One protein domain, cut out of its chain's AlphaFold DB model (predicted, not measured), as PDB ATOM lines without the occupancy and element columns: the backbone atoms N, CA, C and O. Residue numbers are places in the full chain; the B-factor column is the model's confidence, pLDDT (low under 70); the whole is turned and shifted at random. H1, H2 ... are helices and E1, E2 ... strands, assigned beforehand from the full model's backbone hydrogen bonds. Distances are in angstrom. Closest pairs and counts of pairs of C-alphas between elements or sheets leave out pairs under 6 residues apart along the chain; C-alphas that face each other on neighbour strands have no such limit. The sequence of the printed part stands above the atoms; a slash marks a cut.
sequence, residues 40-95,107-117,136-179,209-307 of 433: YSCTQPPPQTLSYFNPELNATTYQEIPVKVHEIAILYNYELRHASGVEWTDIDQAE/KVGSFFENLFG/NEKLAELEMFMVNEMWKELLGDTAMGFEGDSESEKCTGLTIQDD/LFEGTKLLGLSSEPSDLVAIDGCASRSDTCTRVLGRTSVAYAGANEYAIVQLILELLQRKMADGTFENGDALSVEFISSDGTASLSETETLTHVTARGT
ATOM      1  N   TYR A  40     177.554 178.140 183.687       74.00
ATOM      2  CA  TYR A  40     177.075 178.937 184.808       74.00
ATOM      3  C   TYR A  40     175.741 178.391 185.305       74.00
ATOM      4  O   TYR A  40     174.853 178.089 184.503       74.00
ATOM      5  N   SER A  41     175.571 178.282 186.621       77.81
ATOM      6  CA  SER A  41     174.343 177.739 187.194       77.81
ATOM      7  C   SER A  41     174.007 178.282 188.582       77.81
ATOM      8  O   SER A  41     174.847 178.797 189.320       77.81
ATOM      9  N   CYS A  42     172.744 178.101 188.941       79.44
ATOM     10  CA  CYS A  42     172.187 178.263 190.272       79.44
ATOM     11  C   CYS A  42     172.062 176.892 190.959       79.44
ATOM     12  O   CYS A  42     172.292 175.844 190.347       79.44
ATOM     13  N   THR A  43     171.733 176.883 192.249       73.56
ATOM     14  CA  THR A  43     171.550 175.635 192.998       73.56
ATOM     15  C   THR A  43     170.348 174.850 192.491       73.56
ATOM     16  O   THR A  43     169.361 175.438 192.043       73.56
ATOM     17  N   GLN A  44     170.403 173.522 192.633       68.38
ATOM     18  CA  GLN A  44     169.264 172.665 192.322       68.38
ATOM     19  C   GLN A  44     168.017 173.122 193.092       68.38
ATOM     20  O   GLN A  44     168.127 173.429 194.284       68.38
ATOM     21  N   PRO A  45     166.833 173.140 192.456       69.50
ATOM     22  CA  PRO A  45     165.595 173.372 193.181       69.50
ATOM     23  C   PRO A  45     165.392 172.299 194.266       69.50
ATOM     24  O   PRO A  45     165.666 171.120 194.013       69.50
ATOM     25  N   PRO A  46     164.901 172.673 195.462       67.25
ATOM     26  CA  PRO A  46     164.594 171.706 196.509       67.25
ATOM     27  C   PRO A  46     163.457 170.759 196.070       67.25
ATOM     28  O   PRO A  46     162.633 171.143 195.233       67.25
ATOM     29  N   PRO A  47     163.372 169.537 196.633       70.88
ATOM     30  CA  PRO A  47     162.259 168.623 196.379       70.88
ATOM     31  C   PRO A  47     160.902 169.255 196.716       70.88
ATOM     32  O   PRO A  47     160.776 170.011 197.678       70.88
ATOM     33  N   GLN A  48     159.868 168.915 195.947       68.06
ATOM     34  CA  GLN A  48     158.493 169.331 196.218       68.06
ATOM     35  C   GLN A  48     157.830 168.390 197.217       68.06
ATOM     36  O   GLN A  48     157.930 167.173 197.092       68.06
ATOM     37  N   THR A  49     157.086 168.938 198.173       70.94
ATOM     38  CA  THR A  49     156.282 168.137 199.100       70.94
ATOM     39  C   THR A  49     154.855 167.996 198.569       70.94
ATOM     40  O   THR A  49     154.106 168.970 198.531       70.94
ATOM     41  N   LEU A  50     154.447 166.781 198.196       71.81
ATOM     42  CA  LEU A  50     153.051 166.447 197.921       71.81
ATOM     43  C   LEU A  50     152.376 165.906 199.179       71.81
ATOM     44  O   LEU A  50     152.885 164.998 199.833       71.81
ATOM     45  N   SER A  51     151.199 166.435 199.502       78.31
ATOM     46  CA  SER A  51     150.349 165.897 200.561       78.31
ATOM     47  C   SER A  51     149.257 165.008 199.969       78.31
ATOM     48  O   SER A  51     148.468 165.462 199.142       78.31
ATOM     49  N   TYR A  52     149.165 163.768 200.437       77.25
ATOM     50  CA  TYR A  52     148.068 162.856 200.134       77.25
ATOM     51  C   TYR A  52     147.228 162.632 201.391       77.25
ATOM     52  O   TYR A  52     147.724 162.117 202.399       77.25
ATOM     53  N   PHE A  53     145.951 163.009 201.345       82.56
ATOM     54  CA  PHE A  53     145.010 162.699 202.416       82.56
ATOM     55  C   PHE A  53     144.456 161.288 202.223       82.56
ATOM     56  O   PHE A  53     143.805 161.006 201.219       82.56
ATOM     57  N   ASN A  54     144.697 160.405 203.194       79.75
ATOM     58  CA  ASN A  54     144.091 159.084 203.215       79.75
ATOM     59  C   ASN A  54     142.790 159.128 204.043       79.75
ATOM     60  O   ASN A  54     142.869 159.210 205.274       79.75
ATOM     61  N   PRO A  55     141.602 159.033 203.412       80.19
ATOM     62  CA  PRO A  55     140.326 159.102 204.121       80.19
ATOM     63  C   PRO A  55     140.051 157.869 204.992       80.19
ATOM     64  O   PRO A  55     139.314 157.971 205.968       80.19
ATOM     65  N   GLU A  56     140.649 156.713 204.686       84.25
ATOM     66  CA  GLU A  56     140.458 155.478 205.457       84.25
ATOM     67  C   GLU A  56     141.255 155.488 206.767       84.25
ATOM     68  O   GLU A  56     140.798 154.968 207.784       84.25
ATOM     69  N   LEU A  57     142.440 156.109 206.753       84.38
ATOM     70  CA  LEU A  57     143.308 156.255 207.928       84.38
ATOM     71  C   LEU A  57     143.126 157.600 208.648       84.38
ATOM     72  O   LEU A  57     143.739 157.809 209.693       84.38
ATOM     73  N   ASN A  58     142.302 158.501 208.094       88.94
ATOM     74  CA  ASN A  58     142.124 159.888 208.536       88.94
ATOM     75  C   ASN A  58     143.466 160.599 208.804       88.94
ATOM     76  O   ASN A  58     143.643 161.282 209.815       88.94
ATOM     77  N   ALA A  59     144.439 160.372 207.920       79.56
ATOM     78  CA  ALA A  59     145.810 160.838 208.073       79.56
ATOM     79  C   ALA A  59     146.328 161.428 206.757       79.56
ATOM     80  O   ALA A  59     146.164 160.833 205.689       79.56
ATOM     81  N   THR A  60     146.990 162.581 206.844       81.88
ATOM     82  CA  THR A  60     147.711 163.189 205.720       81.88
ATOM     83  C   THR A  60     149.138 162.665 205.706       81.88
ATOM     84  O   THR A  60     149.864 162.797 206.689       81.88
ATOM     85  N   THR A  61     149.538 162.069 204.591       79.50
ATOM     86  CA  THR A  61     150.919 161.646 204.348       79.50
ATOM     87  C   THR A  61     151.592 162.682 203.460       79.50
ATOM     88  O   THR A  61     150.978 163.167 202.513       79.50
ATOM     89  N   TYR A  62     152.843 163.010 203.759       78.25
ATOM     90  CA  TYR A  62     153.658 163.914 202.954       78.25
ATOM     91  C   TYR A  62     154.721 163.096 202.229       78.25
ATOM     92  O   TYR A  62     155.379 162.254 202.841       78.25
ATOM     93  N   GLN A  63     154.866 163.325 200.930       75.38
ATOM     94  CA  GLN A  63     155.870 162.692 200.092       75.38
ATOM     95  C   GLN A  63     156.712 163.771 199.422       75.38
ATOM     96  O   GLN A  63     156.174 164.673 198.787       75.38
ATOM     97  N   GLU A  64     158.029 163.667 199.551       72.25
ATOM     98  CA  GLU A  64     158.961 164.520 198.819       72.25
ATOM     99  C   GLU A  64     159.220 163.923 197.433       72.25
ATOM    100  O   GLU A  64     159.533 162.737 197.303       72.25
ATOM    101  N   ILE A  65     159.062 164.737 196.391       70.31
ATOM    102  CA  ILE A  65     159.273 164.369 194.991       70.31
ATOM    103  C   ILE A  65     160.342 165.294 194.406       70.31
ATOM    104  O   ILE A  65     160.221 166.516 194.530       70.31
ATOM    105  N   PRO A  66     161.394 164.754 193.767       68.50
ATOM    106  CA  PRO A  66     162.419 165.580 193.142       68.50
ATOM    107  C   PRO A  66     161.828 166.406 191.992       68.50
ATOM    108  O   PRO A  66     161.006 165.920 191.215       68.50
ATOM    109  N   VAL A  67     162.272 167.656 191.866       71.38
ATOM    110  CA  VAL A  67     161.893 168.521 190.742       71.38
ATOM    111  C   VAL A  67     162.661 168.086 189.495       71.38
ATOM    112  O   VAL A  67     163.890 168.018 189.521       71.38
ATOM    113  N   LYS A  68     161.945 167.805 188.396       74.50
ATOM    114  CA  LYS A  68     162.576 167.501 187.104       74.50
ATOM    115  C   LYS A  68     163.200 168.780 186.542       74.50
ATOM    116  O   LYS A  68     162.531 169.803 186.413       74.50
ATOM    117  N   VAL A  69     164.486 168.701 186.226       77.00
ATOM    118  CA  VAL A  69     165.224 169.738 185.503       77.00
ATOM    119  C   VAL A  69     165.386 169.257 184.064       77.00
ATOM    120  O   VAL A  69     165.586 168.068 183.817       77.00
ATOM    121  N   HIS A  70     165.282 170.183 183.127       81.12
ATOM    122  CA  HIS A  70     165.381 169.976 181.691       81.12
ATOM    123  C   HIS A  70     166.598 170.720 181.141       81.12
ATOM    124  O   HIS A  70     166.994 171.750 181.689       81.12
ATOM    125  N   GLU A  71     167.169 170.211 180.048       80.12
ATOM    126  CA  GLU A  71     168.255 170.861 179.312       80.12
ATOM    127  C   GLU A  71     167.929 170.907 177.816       80.12
ATOM    128  O   GLU A  71     167.590 169.889 177.200       80.12
ATOM    129  N   ILE A  72     168.042 172.106 177.244       79.06
ATOM    130  CA  ILE A  72     167.813 172.376 175.824       79.06
ATOM    131  C   ILE A  72     169.002 173.114 175.222       79.06
ATOM    132  O   ILE A  72     169.577 173.997 175.848       79.06
ATOM    133  N   ALA A  73     169.330 172.803 173.972       81.00
ATOM    134  CA  ALA A  73     170.235 173.602 173.161       81.00
ATOM    135  C   ALA A  73     169.436 174.597 172.315       81.00
ATOM    136  O   ALA A  73     168.504 174.202 171.613       81.00
ATOM    137  N   ILE A  74     169.838 175.865 172.334       81.62
ATOM    138  CA  ILE A  74     169.345 176.919 171.446       81.62
ATOM    139  C   ILE A  74     170.394 177.147 170.358       81.62
ATOM    140  O   ILE A  74     171.548 177.460 170.659       81.62
ATOM    141  N   LEU A  75     169.984 176.983 169.099       81.81
ATOM    142  CA  LEU A  75     170.829 177.173 167.920       81.81
ATOM    143  C   LEU A  75     170.523 178.523 167.271       81.81
ATOM    144  O   LEU A  75     169.356 178.855 167.030       81.81
ATOM    145  N   TYR A  76     171.560 179.294 166.958       81.44
ATOM    146  CA  TYR A  76     171.407 180.617 166.358       81.44
ATOM    147  C   TYR A  76     172.546 180.948 165.398       81.44
ATOM    148  O   TYR A  76     173.694 180.589 165.619       81.44
ATOM    149  N   ASN A  77     172.231 181.676 164.334       81.50
ATOM    150  CA  ASN A  77     173.214 182.218 163.409       81.50
ATOM    151  C   ASN A  77     173.527 183.668 163.746       81.50
ATOM    152  O   ASN A  77     172.615 184.479 163.940       81.50
ATOM    153  N   TYR A  78     174.808 184.006 163.689       84.00
ATOM    154  CA  TYR A  78     175.279 185.374 163.817       84.00
ATOM    155  C   TYR A  78     176.410 185.672 162.828       84.00
ATOM    156  O   TYR A  78     177.112 184.777 162.354       84.00
ATOM    157  N   GLU A  79     176.556 186.942 162.471       85.12
ATOM    158  CA  GLU A  79     177.659 187.450 161.660       85.12
ATOM    159  C   GLU A  79     178.667 188.182 162.543       85.12
ATOM    160  O   GLU A  79     178.316 188.963 163.424       85.12
ATOM    161  N   LEU A  80     179.939 187.931 162.274       84.00
ATOM    162  CA  LEU A  80     181.093 188.506 162.940       84.00
ATOM    163  C   LEU A  80     181.848 189.362 161.938       84.00
ATOM    164  O   LEU A  80     182.352 188.848 160.938       84.00
ATOM    165  N   ARG A  81     181.984 190.658 162.212       85.12
ATOM    166  CA  ARG A  81     182.927 191.507 161.480       85.12
ATOM    167  C   ARG A  81     184.242 191.556 162.231       85.12
ATOM    168  O   ARG A  81     184.256 191.712 163.446       85.12
ATOM    169  N   HIS A  82     185.347 191.466 161.508       83.00
ATOM    170  CA  HIS A  82     186.692 191.451 162.078       83.00
ATOM    171  C   HIS A  82     187.684 192.159 161.154       83.00
ATOM    172  O   HIS A  82     187.398 192.428 159.985       83.00
ATOM    173  N   ALA A  83     188.860 192.500 161.678       80.38
ATOM    174  CA  ALA A  83     189.907 193.103 160.862       80.38
ATOM    175  C   ALA A  83     190.410 192.123 159.784       80.38
ATOM    176  O   ALA A  83     190.389 190.902 159.957       80.38
ATOM    177  N   SER A  84     190.900 192.673 158.670       75.00
ATOM    178  CA  SER A  84     191.563 191.888 157.622       75.00
ATOM    179  C   SER A  84     192.759 191.133 158.207       75.00
ATOM    180  O   SER A  84     193.604 191.740 158.864       75.00
ATOM    181  N   GLY A  85     192.860 189.833 157.922       69.06
ATOM    182  CA  GLY A  85     193.933 188.965 158.425       69.06
ATOM    183  C   GLY A  85     193.650 188.302 159.778       69.06
ATOM    184  O   GLY A  85     194.501 187.566 160.270       69.06
ATOM    185  N   VAL A  86     192.477 188.540 160.376       72.56
ATOM    186  CA  VAL A  86     191.953 187.709 161.467       72.56
ATOM    187  C   VAL A  86     191.200 186.539 160.844       72.56
ATOM    188  O   VAL A  86     190.219 186.749 160.137       72.56
ATOM    189  N   GLU A  87     191.651 185.320 161.119       69.81
ATOM    190  CA  GLU A  87     190.986 184.096 160.678       69.81
ATOM    191  C   GLU A  87     190.248 183.448 161.855       69.81
ATOM    192  O   GLU A  87     190.832 183.160 162.901       69.81
ATOM    193  N   TRP A  88     188.947 183.230 161.667       70.06
ATOM    194  CA  TRP A  88     188.062 182.546 162.616       70.06
ATOM    195  C   TRP A  88     187.883 181.056 162.263       70.06
ATOM    196  O   TRP A  88     187.071 180.359 162.862       70.06
ATOM    197  N   THR A  89     188.704 180.528 161.349       64.62
ATOM    198  CA  THR A  89     188.640 179.157 160.811       64.62
ATOM    199  C   THR A  89     190.021 178.567 160.533       64.62
ATOM    200  O   THR A  89     190.875 179.292 160.037       64.62
ATOM    201  N   ASP A  90     190.157 177.242 160.657       52.16
ATOM    202  CA  ASP A  90     190.975 176.434 159.735       52.16
ATOM    203  C   ASP A  90     190.044 175.972 158.590       52.16
ATOM    204  O   ASP A  90     189.279 175.013 158.726       52.16
ATOM    205  N   ILE A  91     190.028 176.718 157.478       46.31
ATOM    206  CA  ILE A  91     189.034 176.607 156.380       46.31
ATOM    207  C   ILE A  91     188.957 175.182 155.793       46.31
ATOM    208  O   ILE A  91     187.886 174.733 155.378       46.31
ATOM    209  N   ASP A  92     190.060 174.433 155.830       41.91
ATOM    210  CA  ASP A  92     190.176 173.116 155.196       41.91
ATOM    211  C   ASP A  92     189.377 171.998 155.902       41.91
ATOM    212  O   ASP A  92     189.080 170.972 155.285       41.91
ATOM    213  N   GLN A  93     188.972 172.167 157.171       44.38
ATOM    214  CA  GLN A  93     188.185 171.150 157.895       44.38
ATOM    215  C   GLN A  93     186.662 171.337 157.793       44.38
ATOM    216  O   GLN A  93     185.922 170.352 157.890       44.38
ATOM    217  N   ALA A  94     186.177 172.561 157.558       41.56
ATOM    218  CA  ALA A  94     184.742 172.859 157.504       41.56
ATOM    219  C   ALA A  94     184.060 172.253 156.259       41.56
ATOM    220  O   ALA A  94     182.920 171.785 156.324       41.56
ATOM    221  N   GLU A  95     184.769 172.177 155.124       39.16
ATOM    222  CA  GLU A  95     184.234 171.596 153.884       39.16
ATOM    223  C   GLU A  95     184.058 170.069 153.951       39.16
ATOM    224  O   GLU A  95     183.150 169.524 153.316       39.16
ATOM    225  N   LYS A 107     182.130 164.241 174.828       42.16
ATOM    226  CA  LYS A 107     183.404 164.857 175.273       42.16
ATOM    227  C   LYS A 107     183.335 166.201 175.992       42.16
ATOM    228  O   LYS A 107     184.354 166.645 176.510       42.16
ATOM    229  N   VAL A 108     182.164 166.821 176.086       41.97
ATOM    230  CA  VAL A 108     181.917 167.911 177.036       41.97
ATOM    231  C   VAL A 108     180.745 167.420 177.856       41.97
ATOM    232  O   VAL A 108     179.662 167.266 177.298       41.97
ATOM    233  N   GLY A 109     180.992 167.052 179.116       44.19
ATOM    234  CA  GLY A 109     179.957 166.464 179.961       44.19
ATOM    235  C   GLY A 109     178.682 167.301 179.896       44.19
ATOM    236  O   GLY A 109     178.757 168.535 179.885       44.19
ATOM    237  N   SER A 110     177.530 166.639 179.792       52.56
ATOM    238  CA  SER A 110     176.226 167.319 179.768       52.56
ATOM    239  C   SER A 110     176.143 168.289 180.954       52.56
ATOM    240  O   SER A 110     176.763 168.024 181.991       52.56
ATOM    241  N   PHE A 111     175.379 169.390 180.862       56.84
ATOM    242  CA  PHE A 111     175.226 170.349 181.976       56.84
ATOM    243  C   PHE A 111     174.980 169.618 183.308       56.84
ATOM    244  O   PHE A 111     175.551 169.963 184.337       56.84
ATOM    245  N   PHE A 112     174.205 168.531 183.259       54.88
ATOM    246  CA  PHE A 112     173.936 167.659 184.395       54.88
ATOM    247  C   PHE A 112     175.132 166.876 184.951       54.88
ATOM    248  O   PHE A 112     175.257 166.767 186.169       54.88
ATOM    249  N   GLU A 113     175.994 166.338 184.089       53.47
ATOM    250  CA  GLU A 113     177.165 165.544 184.490       53.47
ATOM    251  C   GLU A 113     178.181 166.415 185.231       53.47
ATOM    252  O   GLU A 113     178.744 165.997 186.243       53.47
ATOM    253  N   ASN A 114     178.334 167.665 184.785       52.44
ATOM    254  CA  ASN A 114     179.242 168.629 185.398       52.44
ATOM    255  C   ASN A 114     178.672 169.286 186.667       52.44
ATOM    256  O   ASN A 114     179.451 169.722 187.517       52.44
ATOM    257  N   LEU A 115     177.341 169.391 186.804       52.75
ATOM    258  CA  LEU A 115     176.709 170.141 187.897       52.75
ATOM    259  C   LEU A 115     176.188 169.288 189.058       52.75
ATOM    260  O   LEU A 115     176.230 169.735 190.205       52.75
ATOM    261  N   PHE A 116     175.668 168.091 188.782       55.12
ATOM    262  CA  PHE A 116     175.016 167.258 189.803       55.12
ATOM    263  C   PHE A 116     175.839 166.042 190.221       55.12
ATOM    264  O   PHE A 116     175.401 165.299 191.096       55.12
ATOM    265  N   GLY A 117     177.041 165.892 189.660       41.12
ATOM    266  CA  GLY A 117     177.949 164.794 189.950       41.12
ATOM    267  C   GLY A 117     177.448 163.486 189.347       41.12
ATOM    268  O   GLY A 117     176.425 162.937 189.757       41.12
ATOM    269  N   ASN A 136     188.223 176.558 167.219       65.31
ATOM    270  CA  ASN A 136     188.985 177.791 167.082       65.31
ATOM    271  C   ASN A 136     188.963 178.493 168.443       65.31
ATOM    272  O   ASN A 136     187.907 178.934 168.890       65.31
ATOM    273  N   GLU A 137     190.123 178.573 169.093       70.69
ATOM    274  CA  GLU A 137     190.280 179.107 170.448       70.69
ATOM    275  C   GLU A 137     189.638 180.494 170.585       70.69
ATOM    276  O   GLU A 137     188.985 180.775 171.585       70.69
ATOM    277  N   LYS A 138     189.710 181.313 169.528       74.56
ATOM    278  CA  LYS A 138     189.095 182.645 169.486       74.56
ATOM    279  C   LYS A 138     187.574 182.592 169.451       74.56
ATOM    280  O   LYS A 138     186.915 183.411 170.085       74.56
ATOM    281  N   LEU A 139     187.011 181.647 168.696       76.25
ATOM    282  CA  LEU A 139     185.563 181.480 168.606       76.25
ATOM    283  C   LEU A 139     184.998 180.945 169.920       76.25
ATOM    284  O   LEU A 139     184.005 181.464 170.421       76.25
ATOM    285  N   ALA A 140     185.680 179.963 170.508       75.38
ATOM    286  CA  ALA A 140     185.347 179.452 171.828       75.38
ATOM    287  C   ALA A 140     185.402 180.563 172.887       75.38
ATOM    288  O   ALA A 140     184.458 180.715 173.661       75.38
ATOM    289  N   GLU A 141     186.456 181.385 172.887       77.00
ATOM    290  CA  GLU A 141     186.591 182.522 173.801       77.00
ATOM    291  C   GLU A 141     185.451 183.539 173.635       77.00
ATOM    292  O   GLU A 141     184.886 184.002 174.631       77.00
ATOM    293  N   LEU A 142     185.064 183.855 172.394       81.81
ATOM    294  CA  LEU A 142     183.958 184.770 172.126       81.81
ATOM    295  C   LEU A 142     182.621 184.221 172.632       81.81
ATOM    296  O   LEU A 142     181.896 184.934 173.323       81.81
ATOM    297  N   GLU A 143     182.277 182.973 172.319       81.06
ATOM    298  CA  GLU A 143     180.986 182.410 172.727       81.06
ATOM    299  C   GLU A 143     180.903 182.215 174.247       81.06
ATOM    300  O   GLU A 143     179.877 182.516 174.867       81.06
ATOM    301  N   MET A 144     182.021 181.854 174.886       79.00
ATOM    302  CA  MET A 144     182.146 181.883 176.344       79.00
ATOM    303  C   MET A 144     181.908 183.286 176.907       79.00
ATOM    304  O   MET A 144     181.188 183.445 177.897       79.00
ATOM    305  N   PHE A 145     182.490 184.313 176.286       83.56
ATOM    306  CA  PHE A 145     182.283 185.702 176.685       83.56
ATOM    307  C   PHE A 145     180.815 186.122 176.534       83.56
ATOM    308  O   PHE A 145     180.262 186.735 177.449       83.56
ATOM    309  N   MET A 146     180.160 185.733 175.439       86.50
ATOM    310  CA  MET A 146     178.742 186.007 175.208       86.50
ATOM    311  C   MET A 146     177.865 185.390 176.301       86.50
ATOM    312  O   MET A 146     177.054 186.091 176.909       86.50
ATOM    313  N   VAL A 147     178.059 184.103 176.610       85.19
ATOM    314  CA  VAL A 147     177.312 183.414 177.676       85.19
ATOM    315  C   VAL A 147     177.572 184.046 179.046       85.19
ATOM    316  O   VAL A 147     176.631 184.239 179.816       85.19
ATOM    317  N   ASN A 148     178.811 184.442 179.340       84.31
ATOM    318  CA  ASN A 148     179.155 185.133 180.582       84.31
ATOM    319  C   ASN A 148     178.427 186.479 180.720       84.31
ATOM    320  O   ASN A 148     177.863 186.786 181.770       84.31
ATOM    321  N   GLU A 149     178.412 187.294 179.666       86.69
ATOM    322  CA  GLU A 149     177.722 188.587 179.676       86.69
ATOM    323  C   GLU A 149     176.199 188.435 179.770       86.69
ATOM    324  O   GLU A 149     175.548 189.222 180.464       86.69
ATOM    325  N   MET A 150     175.630 187.394 179.151       88.00
ATOM    326  CA  MET A 150     174.229 187.025 179.360       88.00
ATOM    327  C   MET A 150     173.973 186.642 180.820       88.00
ATOM    328  O   MET A 150     173.084 187.205 181.459       88.00
ATOM    329  N   TRP A 151     174.785 185.748 181.388       87.25
ATOM    330  CA  TRP A 151     174.622 185.288 182.767       87.25
ATOM    331  C   TRP A 151     174.740 186.424 183.789       87.25
ATOM    332  O   TRP A 151     173.914 186.542 184.693       87.25
ATOM    333  N   LYS A 152     175.722 187.320 183.625       85.62
ATOM    334  CA  LYS A 152     175.876 188.517 184.470       85.62
ATOM    335  C   LYS A 152     174.645 189.412 184.450       85.62
ATOM    336  O   LYS A 152     174.355 190.064 185.456       85.62
ATOM    337  N   GLU A 153     173.972 189.496 183.308       84.50
ATOM    338  CA  GLU A 153     172.746 190.267 183.202       84.50
ATOM    339  C   GLU A 153     171.582 189.573 183.905       84.50
ATOM    340  O   GLU A 153     170.910 190.221 184.705       84.50
ATOM    341  N   LEU A 154     171.410 188.266 183.697       84.88
ATOM    342  CA  LEU A 154     170.382 187.478 184.382       84.88
ATOM    343  C   LEU A 154     170.537 187.552 185.907       84.88
ATOM    344  O   LEU A 154     169.560 187.756 186.618       84.88
ATOM    345  N   LEU A 155     171.768 187.482 186.427       82.25
ATOM    346  CA  LEU A 155     172.053 187.675 187.857       82.25
ATOM    347  C   LEU A 155     171.691 189.077 188.377       82.25
ATOM    348  O   LEU A 155     171.591 189.283 189.585       82.25
ATOM    349  N   GLY A 156     171.569 190.063 187.488       78.75
ATOM    350  CA  GLY A 156     171.124 191.413 187.817       78.75
ATOM    351  C   GLY A 156     169.606 191.590 187.799       78.75
ATOM    352  O   GLY A 156     169.144 192.666 188.184       78.75
ATOM    353  N   ASP A 157     168.852 190.586 187.354       81.25
ATOM    354  CA  ASP A 157     167.400 190.647 187.260       81.25
ATOM    355  C   ASP A 157     166.745 190.532 188.646       81.25
ATOM    356  O   ASP A 157     167.149 189.743 189.500       81.25
ATOM    357  N   THR A 158     165.699 191.324 188.877       79.69
ATOM    358  CA  THR A 158     164.923 191.310 190.124       79.69
ATOM    359  C   THR A 158     164.140 190.019 190.355       79.69
ATOM    360  O   THR A 158     163.795 189.727 191.497       79.69
ATOM    361  N   ALA A 159     163.852 189.258 189.299       82.00
ATOM    362  CA  ALA A 159     163.205 187.954 189.382       82.00
ATOM    363  C   ALA A 159     164.195 186.818 189.703       82.00
ATOM    364  O   ALA A 159     163.790 185.654 189.801       82.00
ATOM    365  N   MET A 160     165.486 187.137 189.863       82.31
ATOM    366  CA  MET A 160     166.499 186.176 190.280       82.31
ATOM    367  C   MET A 160     166.323 185.854 191.763       82.31
ATOM    368  O   MET A 160     166.395 186.729 192.627       82.31
ATOM    369  N   GLY A 161     166.075 184.582 192.057       80.62
ATOM    370  CA  GLY A 161     165.961 184.096 193.421       80.62
ATOM    371  C   GLY A 161     167.331 183.952 194.076       80.62
ATOM    372  O   GLY A 161     168.257 183.396 193.485       80.62
ATOM    373  N   PHE A 162     167.441 184.403 195.325       81.50
ATOM    374  CA  PHE A 162     168.600 184.170 196.185       81.50
ATOM    375  C   PHE A 162     168.125 183.671 197.552       81.50
ATOM    376  O   PHE A 162     167.173 184.212 198.114       81.50
ATOM    377  N   GLU A 163     168.770 182.632 198.077       79.50
ATOM    378  CA  GLU A 163     168.486 182.053 199.392       79.50
ATOM    379  C   GLU A 163     169.752 182.037 200.253       79.50
ATOM    380  O   GLU A 163     170.823 181.668 199.778       79.50
ATOM    381  N   GLY A 164     169.635 182.417 201.525       71.62
ATOM    382  CA  GLY A 164     170.750 182.487 202.471       71.62
ATOM    383  C   GLY A 164     170.893 183.865 203.109       71.62
ATOM    384  O   GLY A 164     170.188 184.810 202.757       71.62
ATOM    385  N   ASP A 165     171.803 183.969 204.073       65.81
ATOM    386  CA  ASP A 165     172.182 185.253 204.661       65.81
ATOM    387  C   ASP A 165     173.164 185.974 203.730       65.81
ATOM    388  O   ASP A 165     173.804 185.338 202.900       65.81
ATOM    389  N   SER A 166     173.372 187.284 203.895       64.00
ATOM    390  CA  SER A 166     174.203 188.111 202.993       64.00
ATOM    391  C   SER A 166     175.650 187.629 202.765       64.00
ATOM    392  O   SER A 166     176.332 188.138 201.879       64.00
ATOM    393  N   GLU A 167     176.145 186.694 203.580       62.81
ATOM    394  CA  GLU A 167     177.470 186.069 203.450       62.81
ATOM    395  C   GLU A 167     177.437 184.684 202.770       62.81
ATOM    396  O   GLU A 167     178.485 184.155 202.407       62.81
ATOM    397  N   SER A 168     176.253 184.093 202.582       69.88
ATOM    398  CA  SER A 168     176.026 182.746 202.044       69.88
ATOM    399  C   SER A 168     174.875 182.672 201.031       69.88
ATOM    400  O   SER A 168     174.363 181.582 200.781       69.88
ATOM    401  N   GLU A 169     174.481 183.806 200.439       74.44
ATOM    402  CA  GLU A 169     173.451 183.877 199.397       74.44
ATOM    403  C   GLU A 169     173.792 182.940 198.227       74.44
ATOM    404  O   GLU A 169     174.813 183.081 197.550       74.44
ATOM    405  N   LYS A 170     172.909 181.974 197.984       78.12
ATOM    406  CA  LYS A 170     172.954 181.039 196.863       78.12
ATOM    407  C   LYS A 170     171.880 181.423 195.859       78.12
ATOM    408  O   LYS A 170     170.727 181.624 196.233       78.12
ATOM    409  N   CYS A 171     172.250 181.505 194.583       80.75
ATOM    410  CA  CYS A 171     171.271 181.688 193.519       80.75
ATOM    411  C   CYS A 171     170.339 180.472 193.445       80.75
ATOM    412  O   CYS A 171     170.828 179.347 193.384       80.75
ATOM    413  N   THR A 172     169.024 180.693 193.376       79.69
ATOM    414  CA  THR A 172     167.988 179.651 193.235       79.69
ATOM    415  C   THR A 172     167.282 179.670 191.871       79.69
ATOM    416  O   THR A 172     166.346 178.899 191.645       79.69
ATOM    417  N   GLY A 173     167.754 180.514 190.948       82.81
ATOM    418  CA  GLY A 173     167.294 180.607 189.563       82.81
ATOM    419  C   GLY A 173     166.395 181.812 189.286       82.81
ATOM    420  O   GLY A 173     165.818 182.412 190.195       82.81
ATOM    421  N   LEU A 174     166.271 182.163 188.007       82.94
ATOM    422  CA  LEU A 174     165.413 183.253 187.543       82.94
ATOM    423  C   LEU A 174     163.990 182.739 187.358       82.94
ATOM    424  O   LEU A 174     163.776 181.840 186.550       82.94
ATOM    425  N   THR A 175     163.022 183.317 188.068       84.50
ATOM    426  CA  THR A 175     161.614 182.919 187.930       84.50
ATOM    427  C   THR A 175     160.962 183.644 186.761       84.50
ATOM    428  O   THR A 175     160.927 184.870 186.726       84.50
ATOM    429  N   ILE A 176     160.406 182.879 185.829       80.12
ATOM    430  CA  ILE A 176     159.639 183.376 184.694       80.12
ATOM    431  C   ILE A 176     158.165 183.127 184.998       80.12
ATOM    432  O   ILE A 176     157.760 181.999 185.287       80.12
ATOM    433  N   GLN A 177     157.375 184.201 184.996       71.81
ATOM    434  CA  GLN A 177     155.939 184.097 185.234       71.81
ATOM    435  C   GLN A 177     155.266 183.449 184.024       71.81
ATOM    436  O   GLN A 177     155.396 183.926 182.897       71.81
ATOM    437  N   ASP A 178     154.526 182.375 184.283       59.25
ATOM    438  CA  ASP A 178     153.659 181.724 183.305       59.25
ATOM    439  C   ASP A 178     152.350 182.522 183.199       59.25
ATOM    440  O   ASP A 178     151.291 182.090 183.655       59.25
ATOM    441  N   ASP A 179     152.411 183.741 182.661       46.47
ATOM    442  CA  ASP A 179     151.185 184.484 182.392       46.47
ATOM    443  C   ASP A 179     150.423 183.819 181.232       46.47
ATOM    444  O   ASP A 179     150.970 183.582 180.156       46.47
ATOM    445  N   LEU A 209     155.170 175.316 196.969       39.03
ATOM    446  CA  LEU A 209     154.833 174.783 195.670       39.03
ATOM    447  C   LEU A 209     155.643 175.609 194.675       39.03
ATOM    448  O   LEU A 209     155.602 176.838 194.684       39.03
ATOM    449  N   PHE A 210     156.451 174.930 193.875       48.75
ATOM    450  CA  PHE A 210     157.200 175.558 192.803       48.75
ATOM    451  C   PHE A 210     156.192 176.023 191.746       48.75
ATOM    452  O   PHE A 210     155.747 175.235 190.918       48.75
ATOM    453  N   GLU A 211     155.762 177.276 191.838       56.12
ATOM    454  CA  GLU A 211     154.832 177.879 190.889       56.12
ATOM    455  C   GLU A 211     155.647 178.621 189.821       56.12
ATOM    456  O   GLU A 211     156.317 179.612 190.115       56.12
ATOM    457  N   GLY A 212     155.645 178.092 188.595       69.69
ATOM    458  CA  GLY A 212     156.267 178.712 187.423       69.69
ATOM    459  C   GLY A 212     157.460 177.955 186.835       69.69
ATOM    460  O   GLY A 212     157.814 176.854 187.264       69.69
ATOM    461  N   THR A 213     158.090 178.576 185.839       80.12
ATOM    462  CA  THR A 213     159.292 178.066 185.170       80.12
ATOM    463  C   THR A 213     160.515 178.848 185.633       80.12
ATOM    464  O   THR A 213     160.494 180.076 185.658       80.12
ATOM    465  N   LYS A 214     161.592 178.159 186.020       84.00
ATOM    466  CA  LYS A 214     162.842 178.788 186.455       84.00
ATOM    467  C   LYS A 214     164.003 178.444 185.548       84.00
ATOM    468  O   LYS A 214     164.273 177.266 185.316       84.00
ATOM    469  N   LEU A 215     164.737 179.468 185.126       83.81
ATOM    470  CA  LEU A 215     166.038 179.301 184.495       83.81
ATOM    471  C   LEU A 215     167.088 179.046 185.575       83.81
ATOM    472  O   LEU A 215     167.229 179.826 186.519       83.81
ATOM    473  N   LEU A 216     167.818 177.944 185.429       83.69
ATOM    474  CA  LEU A 216     168.789 177.465 186.405       83.69
ATOM    475  C   LEU A 216     170.229 177.594 185.922       83.69
ATOM    476  O   LEU A 216     171.119 177.657 186.760       83.69
ATOM    477  N   GLY A 217     170.482 177.639 184.615       81.94
ATOM    478  CA  GLY A 217     171.846 177.751 184.114       81.94
ATOM    479  C   GLY A 217     171.949 177.981 182.617       81.94
ATOM    480  O   GLY A 217     170.997 177.748 181.873       81.94
ATOM    481  N   LEU A 218     173.130 178.434 182.209       82.81
ATOM    482  CA  LEU A 218     173.543 178.611 180.823       82.81
ATOM    483  C   LEU A 218     174.931 178.009 180.625       82.81
ATOM    484  O   LEU A 218     175.805 178.185 181.475       82.81
ATOM    485  N   SER A 219     175.165 177.370 179.485       78.31
ATOM    486  CA  SER A 219     176.512 176.992 179.069       78.31
ATOM    487  C   SER A 219     176.769 177.267 177.592       78.31
ATOM    488  O   SER A 219     175.856 177.291 176.762       78.31
ATOM    489  N   SER A 220     178.039 177.519 177.278       71.88
ATOM    490  CA  SER A 220     178.507 177.640 175.898       71.88
ATOM    491  C   SER A 220     178.985 176.288 175.394       71.88
ATOM    492  O   SER A 220     179.847 175.667 176.022       71.88
ATOM    493  N   GLU A 221     178.485 175.879 174.235       66.31
ATOM    494  CA  GLU A 221     179.012 174.748 173.478       66.31
ATOM    495  C   GLU A 221     179.460 175.265 172.111       66.31
ATOM    496  O   GLU A 221     178.644 175.276 171.181       66.31
ATOM    497  N   PRO A 222     180.715 175.740 171.985       59.50
ATOM    498  CA  PRO A 222     181.175 176.311 170.738       59.50
ATOM    499  C   PRO A 222     181.013 175.310 169.613       59.50
ATOM    500  O   PRO A 222     181.544 174.201 169.644       59.50
ATOM    501  N   SER A 223     180.189 175.692 168.647       55.75
ATOM    502  CA  SER A 223     179.976 174.896 167.456       55.75
ATOM    503  C   SER A 223     181.054 175.306 166.462       55.75
ATOM    504  O   SER A 223     181.104 176.455 166.038       55.75
ATOM    505  N   ASP A 224     181.909 174.365 166.060       52.97
ATOM    506  CA  ASP A 224     183.019 174.583 165.109       52.97
ATOM    507  C   ASP A 224     182.557 174.944 163.676       52.97
ATOM    508  O   ASP A 224     183.282 174.771 162.694       52.97
ATOM    509  N   LEU A 225     181.310 175.386 163.509       59.69
ATOM    510  CA  LEU A 225     180.633 175.520 162.232       59.69
ATOM    511  C   LEU A 225     180.577 176.986 161.816       59.69
ATOM    512  O   LEU A 225     179.584 177.692 161.998       59.69
ATOM    513  N   VAL A 226     181.654 177.417 161.167       60.81
ATOM    514  CA  VAL A 226     181.642 178.626 160.347       60.81
ATOM    515  C   VAL A 226     180.904 178.325 159.046       60.81
ATOM    516  O   VAL A 226     181.306 177.476 158.245       60.81
ATOM    517  N   ALA A 227     179.794 179.021 158.826       57.84
ATOM    518  CA  ALA A 227     179.023 178.901 157.604       57.84
ATOM    519  C   ALA A 227     179.765 179.616 156.461       57.84
ATOM    520  O   ALA A 227     179.852 180.842 156.416       57.84
ATOM    521  N   ILE A 228     180.284 178.825 155.517       48.81
ATOM    522  CA  ILE A 228     181.106 179.278 154.376       48.81
ATOM    523  C   ILE A 228     180.329 180.227 153.436       48.81
ATOM    524  O   ILE A 228     180.913 181.099 152.794       48.81
ATOM    525  N   ASP A 229     179.002 180.107 153.384       53.34
ATOM    526  CA  ASP A 229     178.117 180.973 152.598       53.34
ATOM    527  C   ASP A 229     177.349 181.900 153.544       53.34
ATOM    528  O   ASP A 229     176.180 181.680 153.858       53.34
ATOM    529  N   GLY A 230     178.074 182.868 154.102       50.41
ATOM    530  CA  GLY A 230     177.673 183.461 155.366       50.41
ATOM    531  C   GLY A 230     177.198 184.902 155.323       50.41
ATOM    532  O   GLY A 230     176.074 185.203 155.713       50.41
ATOM    533  N   CYS A 231     178.084 185.785 154.882       63.09
ATOM    534  CA  CYS A 231     177.817 187.209 154.919       63.09
ATOM    535  C   CYS A 231     177.095 187.649 153.652       63.09
ATOM    536  O   CYS A 231     177.465 187.244 152.544       63.09
ATOM    537  N   ALA A 232     176.108 188.538 153.800       54.66
ATOM    538  CA  ALA A 232     175.362 189.126 152.678       54.66
ATOM    539  C   ALA A 232     176.274 189.701 151.567       54.66
ATOM    540  O   ALA A 232     175.882 189.788 150.403       54.66
ATOM    541  N   SER A 233     177.524 190.031 151.907       53.69
ATOM    542  CA  SER A 233     178.629 190.253 150.974       53.69
ATOM    543  C   SER A 233     179.832 189.381 151.348       53.69
ATOM    544  O   SER A 233     180.310 189.479 152.478       53.69
ATOM    545  N   ARG A 234     180.376 188.599 150.400       53.41
ATOM    546  CA  ARG A 234     181.692 187.946 150.555       53.41
ATOM    547  C   ARG A 234     182.749 189.018 150.824       53.41
ATOM    548  O   ARG A 234     183.111 189.761 149.915       53.41
ATOM    549  N   SER A 235     183.198 189.105 152.070       62.53
ATOM    550  CA  SER A 235     184.265 189.993 152.514       62.53
ATOM    551  C   SER A 235     185.190 189.192 153.412       62.53
ATOM    552  O   SER A 235     184.706 188.526 154.320       62.53
ATOM    553  N   ASP A 236     186.502 189.327 153.224       68.75
ATOM    554  CA  ASP A 236     187.541 188.686 154.053       68.75
ATOM    555  C   ASP A 236     187.540 189.194 155.514       68.75
ATOM    556  O   ASP A 236     188.360 188.809 156.342       68.75
ATOM    557  N   THR A 237     186.634 190.119 155.819       77.19
ATOM    558  CA  THR A 237     186.433 190.780 157.110       77.19
ATOM    559  C   THR A 237     185.105 190.389 157.758       77.19
ATOM    560  O   THR A 237     184.647 191.093 158.659       77.19
ATOM    561  N   CYS A 238     184.410 189.384 157.219       79.81
ATOM    562  CA  CYS A 238     183.112 188.948 157.711       79.81
ATOM    563  C   CYS A 238     183.009 187.423 157.724       79.81
ATOM    564  O   CYS A 238     183.210 186.771 156.698       79.81
ATOM    565  N   THR A 239     182.638 186.878 158.878       78.50
ATOM    566  CA  THR A 239     182.478 185.445 159.120       78.50
ATOM    567  C   THR A 239     181.078 185.183 159.663       78.50
ATOM    568  O   THR A 239     180.669 185.821 160.626       78.50
ATOM    569  N   ARG A 240     180.327 184.241 159.081       78.62
ATOM    570  CA  ARG A 240     179.063 183.778 159.672       78.62
ATOM    571  C   ARG A 240     179.314 182.552 160.525       78.62
ATOM    572  O   ARG A 240     179.938 181.599 160.062       78.62
ATOM    573  N   VAL A 241     178.760 182.552 161.725       79.38
ATOM    574  CA  VAL A 241     178.894 181.465 162.686       79.38
ATOM    575  C   VAL A 241     177.517 180.940 163.062       79.38
ATOM    576  O   VAL A 241     176.571 181.711 163.245       79.38
ATOM    577  N   LEU A 242     177.413 179.618 163.167       77.75
ATOM    578  CA  LEU A 242     176.307 178.956 163.842       77.75
ATOM    579  C   LEU A 242     176.710 178.729 165.303       77.75
ATOM    580  O   LEU A 242     177.525 177.857 165.571       77.75
ATOM    581  N   GLY A 243     176.152 179.512 166.220       77.06
ATOM    582  CA  GLY A 243     176.364 179.381 167.658       77.06
ATOM    583  C   GLY A 243     175.382 178.417 168.318       77.06
ATOM    584  O   GLY A 243     174.280 178.154 167.812       77.06
ATOM    585  N   ARG A 244     175.779 177.918 169.491       79.00
ATOM    586  CA  ARG A 244     174.953 177.050 170.335       79.00
ATOM    587  C   ARG A 244     175.108 177.407 171.810       79.00
ATOM    588  O   ARG A 244     176.208 177.459 172.355       79.00
ATOM    589  N   THR A 245     173.976 177.579 172.483       81.69
ATOM    590  CA  THR A 245     173.921 177.796 173.934       81.69
ATOM    591  C   THR A 245     173.019 176.747 174.563       81.69
ATOM    592  O   THR A 245     171.873 176.595 174.137       81.69
ATOM    593  N   SER A 246     173.526 176.016 175.556       82.88
ATOM    594  CA  SER A 246     172.703 175.103 176.353       82.88
ATOM    595  C   SER A 246     172.083 175.853 177.530       82.88
ATOM    596  O   SER A 246     172.700 176.745 178.120       82.88
ATOM    597  N   VAL A 247     170.837 175.517 177.848       84.31
ATOM    598  CA  VAL A 247     170.041 176.155 178.893       84.31
ATOM    599  C   VAL A 247     169.439 175.083 179.781       84.31
ATOM    600  O   VAL A 247     168.733 174.194 179.303       84.31
ATOM    601  N   ALA A 248     169.666 175.214 181.085       84.25
ATOM    602  CA  ALA A 248     169.052 174.366 182.093       84.25
ATOM    603  C   ALA A 248     167.891 175.093 182.770       84.25
ATOM    604  O   ALA A 248     168.039 176.236 183.219       84.25
ATOM    605  N   TYR A 249     166.740 174.433 182.878       84.25
ATOM    606  CA  TYR A 249     165.538 175.018 183.472       84.25
ATOM    607  C   TYR A 249     164.687 173.978 184.210       84.25
ATOM    608  O   TYR A 249     164.763 172.784 183.943       84.25
ATOM    609  N   ALA A 250     163.852 174.427 185.144       81.75
ATOM    610  CA  ALA A 250     162.843 173.601 185.805       81.75
ATOM    611  C   ALA A 250     161.464 174.232 185.613       81.75
ATOM    612  O   ALA A 250     161.293 175.413 185.897       81.75
ATOM    613  N   GLY A 251     160.485 173.464 185.141       77.38
ATOM    614  CA  GLY A 251     159.134 173.956 184.861       77.38
ATOM    615  C   GLY A 251     158.582 173.428 183.542       77.38
ATOM    616  O   GLY A 251     159.210 172.599 182.887       77.38
ATOM    617  N   ALA A 252     157.393 173.899 183.170       77.62
ATOM    618  CA  ALA A 252     156.667 173.422 181.990       77.62
ATOM    619  C   ALA A 252     156.748 174.376 180.785       77.62
ATOM    620  O   ALA A 252     156.399 173.982 179.672       77.62
ATOM    621  N   ASN A 253     157.194 175.620 180.980       78.31
ATOM    622  CA  ASN A 253     157.186 176.653 179.948       78.31
ATOM    623  C   ASN A 253     158.558 176.806 179.279       78.31
ATOM    624  O   ASN A 253     159.251 177.812 179.435       78.31
ATOM    625  N   GLU A 254     158.948 175.795 178.501       80.88
ATOM    626  CA  GLU A 254     160.169 175.839 177.682       80.88
ATOM    627  C   GLU A 254     160.184 177.061 176.752       80.88
ATOM    628  O   GLU A 254     161.216 177.699 176.556       80.88
ATOM    629  N   TYR A 255     159.022 177.421 176.204       80.00
ATOM    630  CA  TYR A 255     158.894 178.517 175.251       80.00
ATOM    631  C   TYR A 255     159.359 179.854 175.840       80.00
ATOM    632  O   TYR A 255     160.130 180.569 175.199       80.00
ATOM    633  N   ALA A 256     158.955 180.170 177.071       77.12
ATOM    634  CA  ALA A 256     159.361 181.413 177.718       77.12
ATOM    635  C   ALA A 256     160.872 181.461 178.008       77.12
ATOM    636  O   ALA A 256     161.478 182.527 177.912       77.12
ATOM    637  N   ILE A 257     161.501 180.310 178.284       82.94
ATOM    638  CA  ILE A 257     162.960 180.199 178.431       82.94
ATOM    639  C   ILE A 257     163.658 180.520 177.105       82.94
ATOM    640  O   ILE A 257     164.584 181.331 177.069       82.94
ATOM    641  N   VAL A 258     163.199 179.915 176.008       83.50
ATOM    642  CA  VAL A 258     163.779 180.133 174.675       83.50
ATOM    643  C   VAL A 258     163.636 181.589 174.251       83.50
ATOM    644  O   VAL A 258     164.606 182.191 173.789       83.50
ATOM    645  N   GLN A 259     162.450 182.169 174.442       83.25
ATOM    646  CA  GLN A 259     162.187 183.564 174.110       83.25
ATOM    647  C   GLN A 259     163.088 184.510 174.913       83.25
ATOM    648  O   GLN A 259     163.733 185.369 174.317       83.25
ATOM    649  N   LEU A 260     163.205 184.306 176.231       85.88
ATOM    650  CA  LEU A 260     164.074 185.112 177.090       85.88
ATOM    651  C   LEU A 260     165.527 185.115 176.597       85.88
ATOM    652  O   LEU A 260     166.151 186.174 176.512       85.88
ATOM    653  N   ILE A 261     166.074 183.942 176.267       88.06
ATOM    654  CA  ILE A 261     167.472 183.829 175.835       88.06
ATOM    655  C   ILE A 261     167.690 184.434 174.452       88.06
ATOM    656  O   ILE A 261     168.669 185.153 174.262       88.06
ATOM    657  N   LEU A 262     166.777 184.215 173.501       85.94
ATOM    658  CA  LEU A 262     166.879 184.834 172.179       85.94
ATOM    659  C   LEU A 262     166.767 186.361 172.251       85.94
ATOM    660  O   LEU A 262     167.553 187.052 171.606       85.94
ATOM    661  N   GLU A 263     165.848 186.899 173.055       85.31
ATOM    662  CA  GLU A 263     165.705 188.346 173.255       85.31
ATOM    663  C   GLU A 263     166.947 188.956 173.916       85.31
ATOM    664  O   GLU A 263     167.414 190.022 173.507       85.31
ATOM    665  N   LEU A 264     167.509 188.278 174.921       87.44
ATOM    666  CA  LEU A 264     168.745 188.702 175.571       87.44
ATOM    667  C   LEU A 264     169.908 188.717 174.575       87.44
ATOM    668  O   LEU A 264     170.623 189.713 174.482       87.44
ATOM    669  N   LEU A 265     170.060 187.652 173.792       88.19
ATOM    670  CA  LEU A 265     171.124 187.514 172.808       88.19
ATOM    671  C   LEU A 265     171.018 188.574 171.700       88.19
ATOM    672  O   LEU A 265     171.997 189.260 171.413       88.19
ATOM    673  N   GLN A 266     169.823 188.785 171.142       87.25
ATOM    674  CA  GLN A 266     169.569 189.830 170.142       87.25
ATOM    675  C   GLN A 266     169.878 191.225 170.677       87.25
ATOM    676  O   GLN A 266     170.550 192.014 170.014       87.25
ATOM    677  N   ARG A 267     169.407 191.536 171.887       87.00
ATOM    678  CA  ARG A 267     169.613 192.847 172.505       87.00
ATOM    679  C   ARG A 267     171.089 193.127 172.778       87.00
ATOM    680  O   ARG A 267     171.543 194.225 172.475       87.00
ATOM    681  N   LYS A 268     171.825 192.138 173.290       86.56
ATOM    682  CA  LYS A 268     173.266 192.234 173.575       86.56
ATOM    683  C   LYS A 268     174.149 192.275 172.321       86.56
ATOM    684  O   LYS A 268     175.246 192.823 172.343       86.56
ATOM    685  N   MET A 269     173.688 191.685 171.218       87.31
ATOM    686  CA  MET A 269     174.321 191.865 169.908       87.31
ATOM    687  C   MET A 269     174.056 193.276 169.373       87.31
ATOM    688  O   MET A 269     174.973 193.952 168.921       87.31
ATOM    689  N   ALA A 270     172.816 193.760 169.483       84.06
ATOM    690  CA  ALA A 270     172.423 195.076 168.981       84.06
ATOM    691  C   ALA A 270     173.042 196.254 169.757       84.06
ATOM    692  O   ALA A 270     173.258 197.318 169.178       84.06
ATOM    693  N   ASP A 271     173.304 196.093 171.057       85.62
ATOM    694  CA  ASP A 271     173.939 197.124 171.888       85.62
ATOM    695  C   ASP A 271     175.479 197.099 171.845       85.62
ATOM    696  O   ASP A 271     176.119 197.971 172.439       85.62
ATOM    697  N   GLY A 272     176.067 196.136 171.124       81.75
ATOM    698  CA  GLY A 272     177.511 195.980 170.972       81.75
ATOM    699  C   GLY A 272     178.216 195.414 172.209       81.75
ATOM    700  O   GLY A 272     179.442 195.430 172.267       81.75
ATOM    701  N   THR A 273     177.495 194.889 173.208       83.06
ATOM    702  CA  THR A 273     178.117 194.310 174.418       83.06
ATOM    703  C   THR A 273     179.077 193.165 174.081       83.06
ATOM    704  O   THR A 273     180.051 192.942 174.799       83.06
ATOM    705  N   PHE A 274     178.817 192.446 172.988       82.19
ATOM    706  CA  PHE A 274     179.647 191.332 172.528       82.19
ATOM    707  C   PHE A 274     180.831 191.746 171.637       82.19
ATOM    708  O   PHE A 274     181.573 190.881 171.176       82.19
ATOM    709  N   GLU A 275     181.044 193.045 171.405       80.25
ATOM    710  CA  GLU A 275     182.217 193.570 170.695       80.25
ATOM    711  C   GLU A 275     183.450 193.498 171.604       80.25
ATOM    712  O   GLU A 275     183.786 194.442 172.325       80.25
ATOM    713  N   ASN A 276     184.114 192.342 171.621       69.56
ATOM    714  CA  ASN A 276     185.314 192.121 172.419       69.56
ATOM    715  C   ASN A 276     186.408 191.392 171.619       69.56
ATOM    716  O   ASN A 276     186.132 190.565 170.750       69.56
ATOM    717  N   GLY A 277     187.667 191.689 171.943       70.00
ATOM    718  CA  GLY A 277     188.835 191.062 171.325       70.00
ATOM    719  C   GLY A 277     188.942 191.326 169.820       70.00
ATOM    720  O   GLY A 277     188.965 192.474 169.376       70.00
ATOM    721  N   ASP A 278     189.043 190.247 169.043       71.25
ATOM    722  CA  ASP A 278     189.217 190.278 167.585       71.25
ATOM    723  C   ASP A 278     187.903 190.528 166.810       71.25
ATOM    724  O   ASP A 278     187.917 190.700 165.584       71.25
ATOM    725  N   ALA A 279     186.764 190.550 167.511       77.56
ATOM    726  CA  ALA A 279     185.447 190.851 166.963       77.56
ATOM    727  C   ALA A 279     185.195 192.367 166.974       77.56
ATOM    728  O   ALA A 279     185.154 192.996 168.028       77.56
ATOM    729  N   LEU A 280     184.998 192.958 165.793       79.38
ATOM    730  CA  LEU A 280     184.637 194.372 165.641       79.38
ATOM    731  C   LEU A 280     183.131 194.606 165.758       79.38
ATOM    732  O   LEU A 280     182.729 195.670 166.205       79.38
ATOM    733  N   SER A 281     182.313 193.655 165.305       82.19
ATOM    734  CA  SER A 281     180.861 193.683 165.496       82.19
ATOM    735  C   SER A 281     180.288 192.273 165.454       82.19
ATOM    736  O   SER A 281     180.771 191.438 164.685       82.19
ATOM    737  N   VAL A 282     179.227 192.037 166.223       84.44
ATOM    738  CA  VAL A 282     178.482 190.772 166.247       84.44
ATOM    739  C   VAL A 282     177.014 191.075 165.954       84.44
ATOM    740  O   VAL A 282     176.398 191.866 166.660       84.44
ATOM    741  N   GLU A 283     176.451 190.472 164.909       85.06
ATOM    742  CA  GLU A 283     175.089 190.745 164.441       85.06
ATOM    743  C   GLU A 283     174.249 189.465 164.421       85.06
ATOM    744  O   GLU A 283     174.634 188.463 163.822       85.06
ATOM    745  N   PHE A 284     173.079 189.499 165.061       84.75
ATOM    746  CA  PHE A 284     172.146 188.374 165.045       84.75
ATOM    747  C   PHE A 284     171.493 188.224 163.671       84.75
ATOM    748  O   PHE A 284     170.977 189.201 163.131       84.75
ATOM    749  N   ILE A 285     171.416 186.995 163.152       82.75
ATOM    750  CA  ILE A 285     170.736 186.722 161.883       82.75
ATOM    751  C   ILE A 285     169.436 185.944 162.071       82.75
ATOM    752  O   ILE A 285     168.378 186.381 161.618       82.75
ATOM    753  N   SER A 286     169.504 184.756 162.669       75.75
ATOM    754  CA  SER A 286     168.338 183.875 162.797       75.75
ATOM    755  C   SER A 286     168.480 182.909 163.963       75.75
ATOM    756  O   SER A 286     169.587 182.548 164.348       75.75
ATOM    757  N   SER A 287     167.349 182.449 164.498       77.88
ATOM    758  CA  SER A 287     167.308 181.255 165.345       77.88
ATOM    759  C   SER A 287     167.016 180.034 164.476       77.88
ATOM    760  O   SER A 287     166.028 180.042 163.737       77.88
ATOM    761  N   ASP A 288     167.807 178.976 164.614       69.38
ATOM    762  CA  ASP A 288     167.665 177.745 163.823       69.38
ATOM    763  C   ASP A 288     166.883 176.644 164.571       69.38
ATOM    764  O   ASP A 288     166.651 175.554 164.043       69.38
ATOM    765  N   GLY A 289     166.412 176.950 165.785       69.88
ATOM    766  CA  GLY A 289     165.499 176.126 166.579       69.88
ATOM    767  C   GLY A 289     166.096 175.660 167.906       69.88
ATOM    768  O   GLY A 289     167.151 176.137 168.328       69.88
ATOM    769  N   THR A 290     165.399 174.726 168.560       66.50
ATOM    770  CA  THR A 290     165.867 174.072 169.785       66.50
ATOM    771  C   THR A 290     166.055 172.571 169.595       66.50
ATOM    772  O   THR A 290     165.429 171.934 168.739       66.50
ATOM    773  N   ALA A 291     166.947 171.993 170.395       60.94
ATOM    774  CA  ALA A 291     167.143 170.553 170.486       60.94
ATOM    775  C   ALA A 291     167.138 170.108 171.953       60.94
ATOM    776  O   ALA A 291     167.818 170.708 172.782       60.94
ATOM    777  N   SER A 292     166.391 169.043 172.264       55.28
ATOM    778  CA  SER A 292     166.459 168.397 173.581       55.28
ATOM    779  C   SER A 292     167.784 167.651 173.719       55.28
ATOM    780  O   SER A 292     168.168 166.899 172.817       55.28
ATOM    781  N   LEU A 293     168.467 167.835 174.849       57.75
ATOM    782  CA  LEU A 293     169.713 167.125 175.158       57.75
ATOM    783  C   LEU A 293     169.487 165.922 176.093       57.75
ATOM    784  O   LEU A 293     170.287 164.977 176.099       57.75
ATOM    785  N   SER A 294     168.349 165.884 176.793       45.59
ATOM    786  CA  SER A 294     167.987 164.828 177.747       45.59
ATOM    787  C   SER A 294     167.100 163.722 177.147       45.59
ATOM    788  O   SER A 294     166.168 164.018 176.402       45.59
ATOM    789  N   GLU A 295     167.385 162.477 177.569       38.75
ATOM    790  CA  GLU A 295     166.791 161.164 177.217       38.75
ATOM    791  C   GLU A 295     167.237 160.555 175.866       38.75
ATOM    792  O   GLU A 295     166.661 160.824 174.825       38.75
ATOM    793  N   THR A 296     168.302 159.733 175.923       35.03
ATOM    794  CA  THR A 296     168.634 158.494 175.157       35.03
ATOM    795  C   THR A 296     168.220 158.241 173.695       35.03
ATOM    796  O   THR A 296     168.550 157.177 173.182       35.03
ATOM    797  N   GLU A 297     167.610 159.154 172.958       29.98
ATOM    798  CA  GLU A 297     167.289 158.963 171.546       29.98
ATOM    799  C   GLU A 297     167.536 160.267 170.787       29.98
ATOM    800  O   GLU A 297     167.259 161.351 171.282       29.98
ATOM    801  N   THR A 298     168.158 160.127 169.613       27.98
ATOM    802  CA  THR A 298     168.255 161.078 168.491       27.98
ATOM    803  C   THR A 298     167.853 162.532 168.760       27.98
ATOM    804  O   THR A 298     166.691 162.792 169.050       27.98
ATOM    805  N   LEU A 299     168.772 163.475 168.499       30.91
ATOM    806  CA  LEU A 299     168.494 164.914 168.369       30.91
ATOM    807  C   LEU A 299     167.261 165.141 167.472       30.91
ATOM    808  O   LEU A 299     167.349 165.198 166.245       30.91
ATOM    809  N   THR A 300     166.082 165.238 168.074       30.30
ATOM    810  CA  THR A 300     164.886 165.696 167.387       30.30
ATOM    811  C   THR A 300     164.952 167.209 167.423       30.30
ATOM    812  O   THR A 300     164.815 167.801 168.492       30.30
ATOM    813  N   HIS A 301     165.186 167.835 166.268       31.86
ATOM    814  CA  HIS A 301     164.931 169.263 166.103       31.86
ATOM    815  C   HIS A 301     163.469 169.516 166.475       31.86
ATOM    816  O   HIS A 301     162.558 169.181 165.709       31.86
ATOM    817  N   VAL A 302     163.235 170.084 167.656       36.59
ATOM    818  CA  VAL A 302     161.918 170.584 168.020       36.59
ATOM    819  C   VAL A 302     161.858 171.968 167.399       36.59
ATOM    820  O   VAL A 302     162.327 172.963 167.940       36.59
ATOM    821  N   THR A 303     161.344 172.024 166.171       33.28
ATOM    822  CA  THR A 303     160.931 173.301 165.595       33.28
ATOM    823  C   THR A 303     159.859 173.851 166.521       33.28
ATOM    824  O   THR A 303     158.809 173.230 166.696       33.28
ATOM    825  N   ALA A 304     160.167 174.970 167.176       37.78
ATOM    826  CA  ALA A 304     159.276 175.633 168.106       37.78
ATOM    827  C   ALA A 304     157.866 175.723 167.503       37.78
ATOM    828  O   ALA A 304     157.629 176.426 166.518       37.78
ATOM    829  N   ARG A 305     156.902 175.020 168.106       39.75
ATOM    830  CA  ARG A 305     155.501 175.425 168.002       39.75
ATOM    831  C   ARG A 305     155.408 176.775 168.712       39.75
ATOM    832  O   ARG A 305     155.238 176.786 169.923       39.75
ATOM    833  N   GLY A 306     155.563 177.890 167.994       32.88
ATOM    834  CA  GLY A 306     155.250 179.197 168.583       32.88
ATOM    835  C   GLY A 306     155.966 180.448 168.084       32.88
ATOM    836  O   GLY A 306     155.581 181.516 168.534       32.88
ATOM    837  N   THR A 307     156.927 180.414 167.153       34.41
ATOM    838  CA  THR A 307     157.542 181.654 166.617       34.41
ATOM    839  C   THR A 307     156.659 182.393 165.597       34.41
ATOM    840  O   THR A 307     157.137 182.894 164.581       34.41
TER     841      THR A 307
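This is residues 40 to 95, 107 to 117, 136 to 179 and 209 to 307 of the 433 residues of an uncharacterized protein of Thalassiosira oceanica (UniProt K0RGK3). A strongly twisted, curled sheet of six strands wraps round two helices, H3 and H4, and the hairpin of E1 and E2 makes a narrow arm at one end, its tip, residues 54 to 59, sticking out. Of the two short helices, H2 only grazes the sheet and H1 is not on it. The printed part has 210 residues, with four named helices and eight named strands in the order E1 E2 E3 H1 H2 H3 E4 E5 E6 E7 H4 E8; the class is mixed, helices and strands. The large sheet runs E4 E5 E6 E7 E3 E8, all antiparallel. The whole is only just loose, close to compact, with a radius of gyration of the C-alphas of 20.4 A, and its C-alphas span 77 by 42 by 34 A, the arm adding to the length.

Residues 40 to 41 pair, antiparallel, with residues 217 to 218 of E6, which is residues 213 to 220. E1, residues 48 to 54, and E2, residues 59 to 65, are an antiparallel hairpin at 153 degrees, with N 50 and O 63 2.8 A apart. Both are apart from the other named elements. E3, residues 69 to 82, bends by 55 degrees at residue 79. H1, residues 91 to 95, is not on the sheet, and H2, residues 111 to 116, only grazes it with residues 111 to 115; the C-alphas of Phe 111 and Ser 219 of E6 are the closest of H2 and E6, at 7.4 A. The sheet curls round H3, residues 137 to 154; its closest C-alphas to E6 are those of Met 144 and Ser 220, 5.6 A. E4, residues 160 to 163, and E5, residues 170 to 176, are a hairpin at 146 degrees, with N 163 and O 170 2.9 A apart. E5 and E6 are antiparallel at 112 degrees, with N 176 and O 213 2.8 A apart. E6 and E7, residues 238 to 250, are a hairpin at 141 degrees, with N 219 and O 246 2.9 A apart. E7 and E3 are antiparallel at 162 degrees, with N 74 and O 245 2.8 A apart. The sheet also curls round H4, residues 254 to 270. H3, with residue 150 alone, and H4 only just touch, with 3 pairs of C-alphas within 8 A; the closest, those of Met 150 and Leu 264, are 6.9 A apart. E8, residues 279 to 292, is antiparallel to E3 at 151 degrees, with N 79 and O 283 2.8 A apart. E7, H4 and E8 form a split strand-helix-strand unit, two strands running the same way with E3 between them, its crossover right-handed. Every O i to N i+4 pair is within hydrogen-bond range in H2, H3 and H4; in H1 it is 0 of 1, with 0 of 2 O i to N i+3 pairs.

E1 begins at C-alpha 48, (158.493, 169.331, 196.218). E1 is 19.0 A long, E2 19.1 A, E3 38.5 A, E7 37.9 A and E8 30.1 A. H3 is 25.7 A long and H4 24.4 A, from C-alpha 254 at (160.169, 175.839, 177.682). E8 ends at C-alpha 292, (166.459, 168.397, 173.581).

The two C-alphas farthest apart are those of Glu 56 and Ser 84, 78.9 A. Residues 96 to 106, 118 to 135 and 180 to 208 are cut out, with gaps of 22.4 A, 28.5 A and 16.8 A between the C-alphas across them. Of the links printed whole, E6 to E7 is long. The mean pLDDT of the printed part is 70.9; 73 residues are under 70, among them residues 107 to 117, 221 to 236 and 288 to 307.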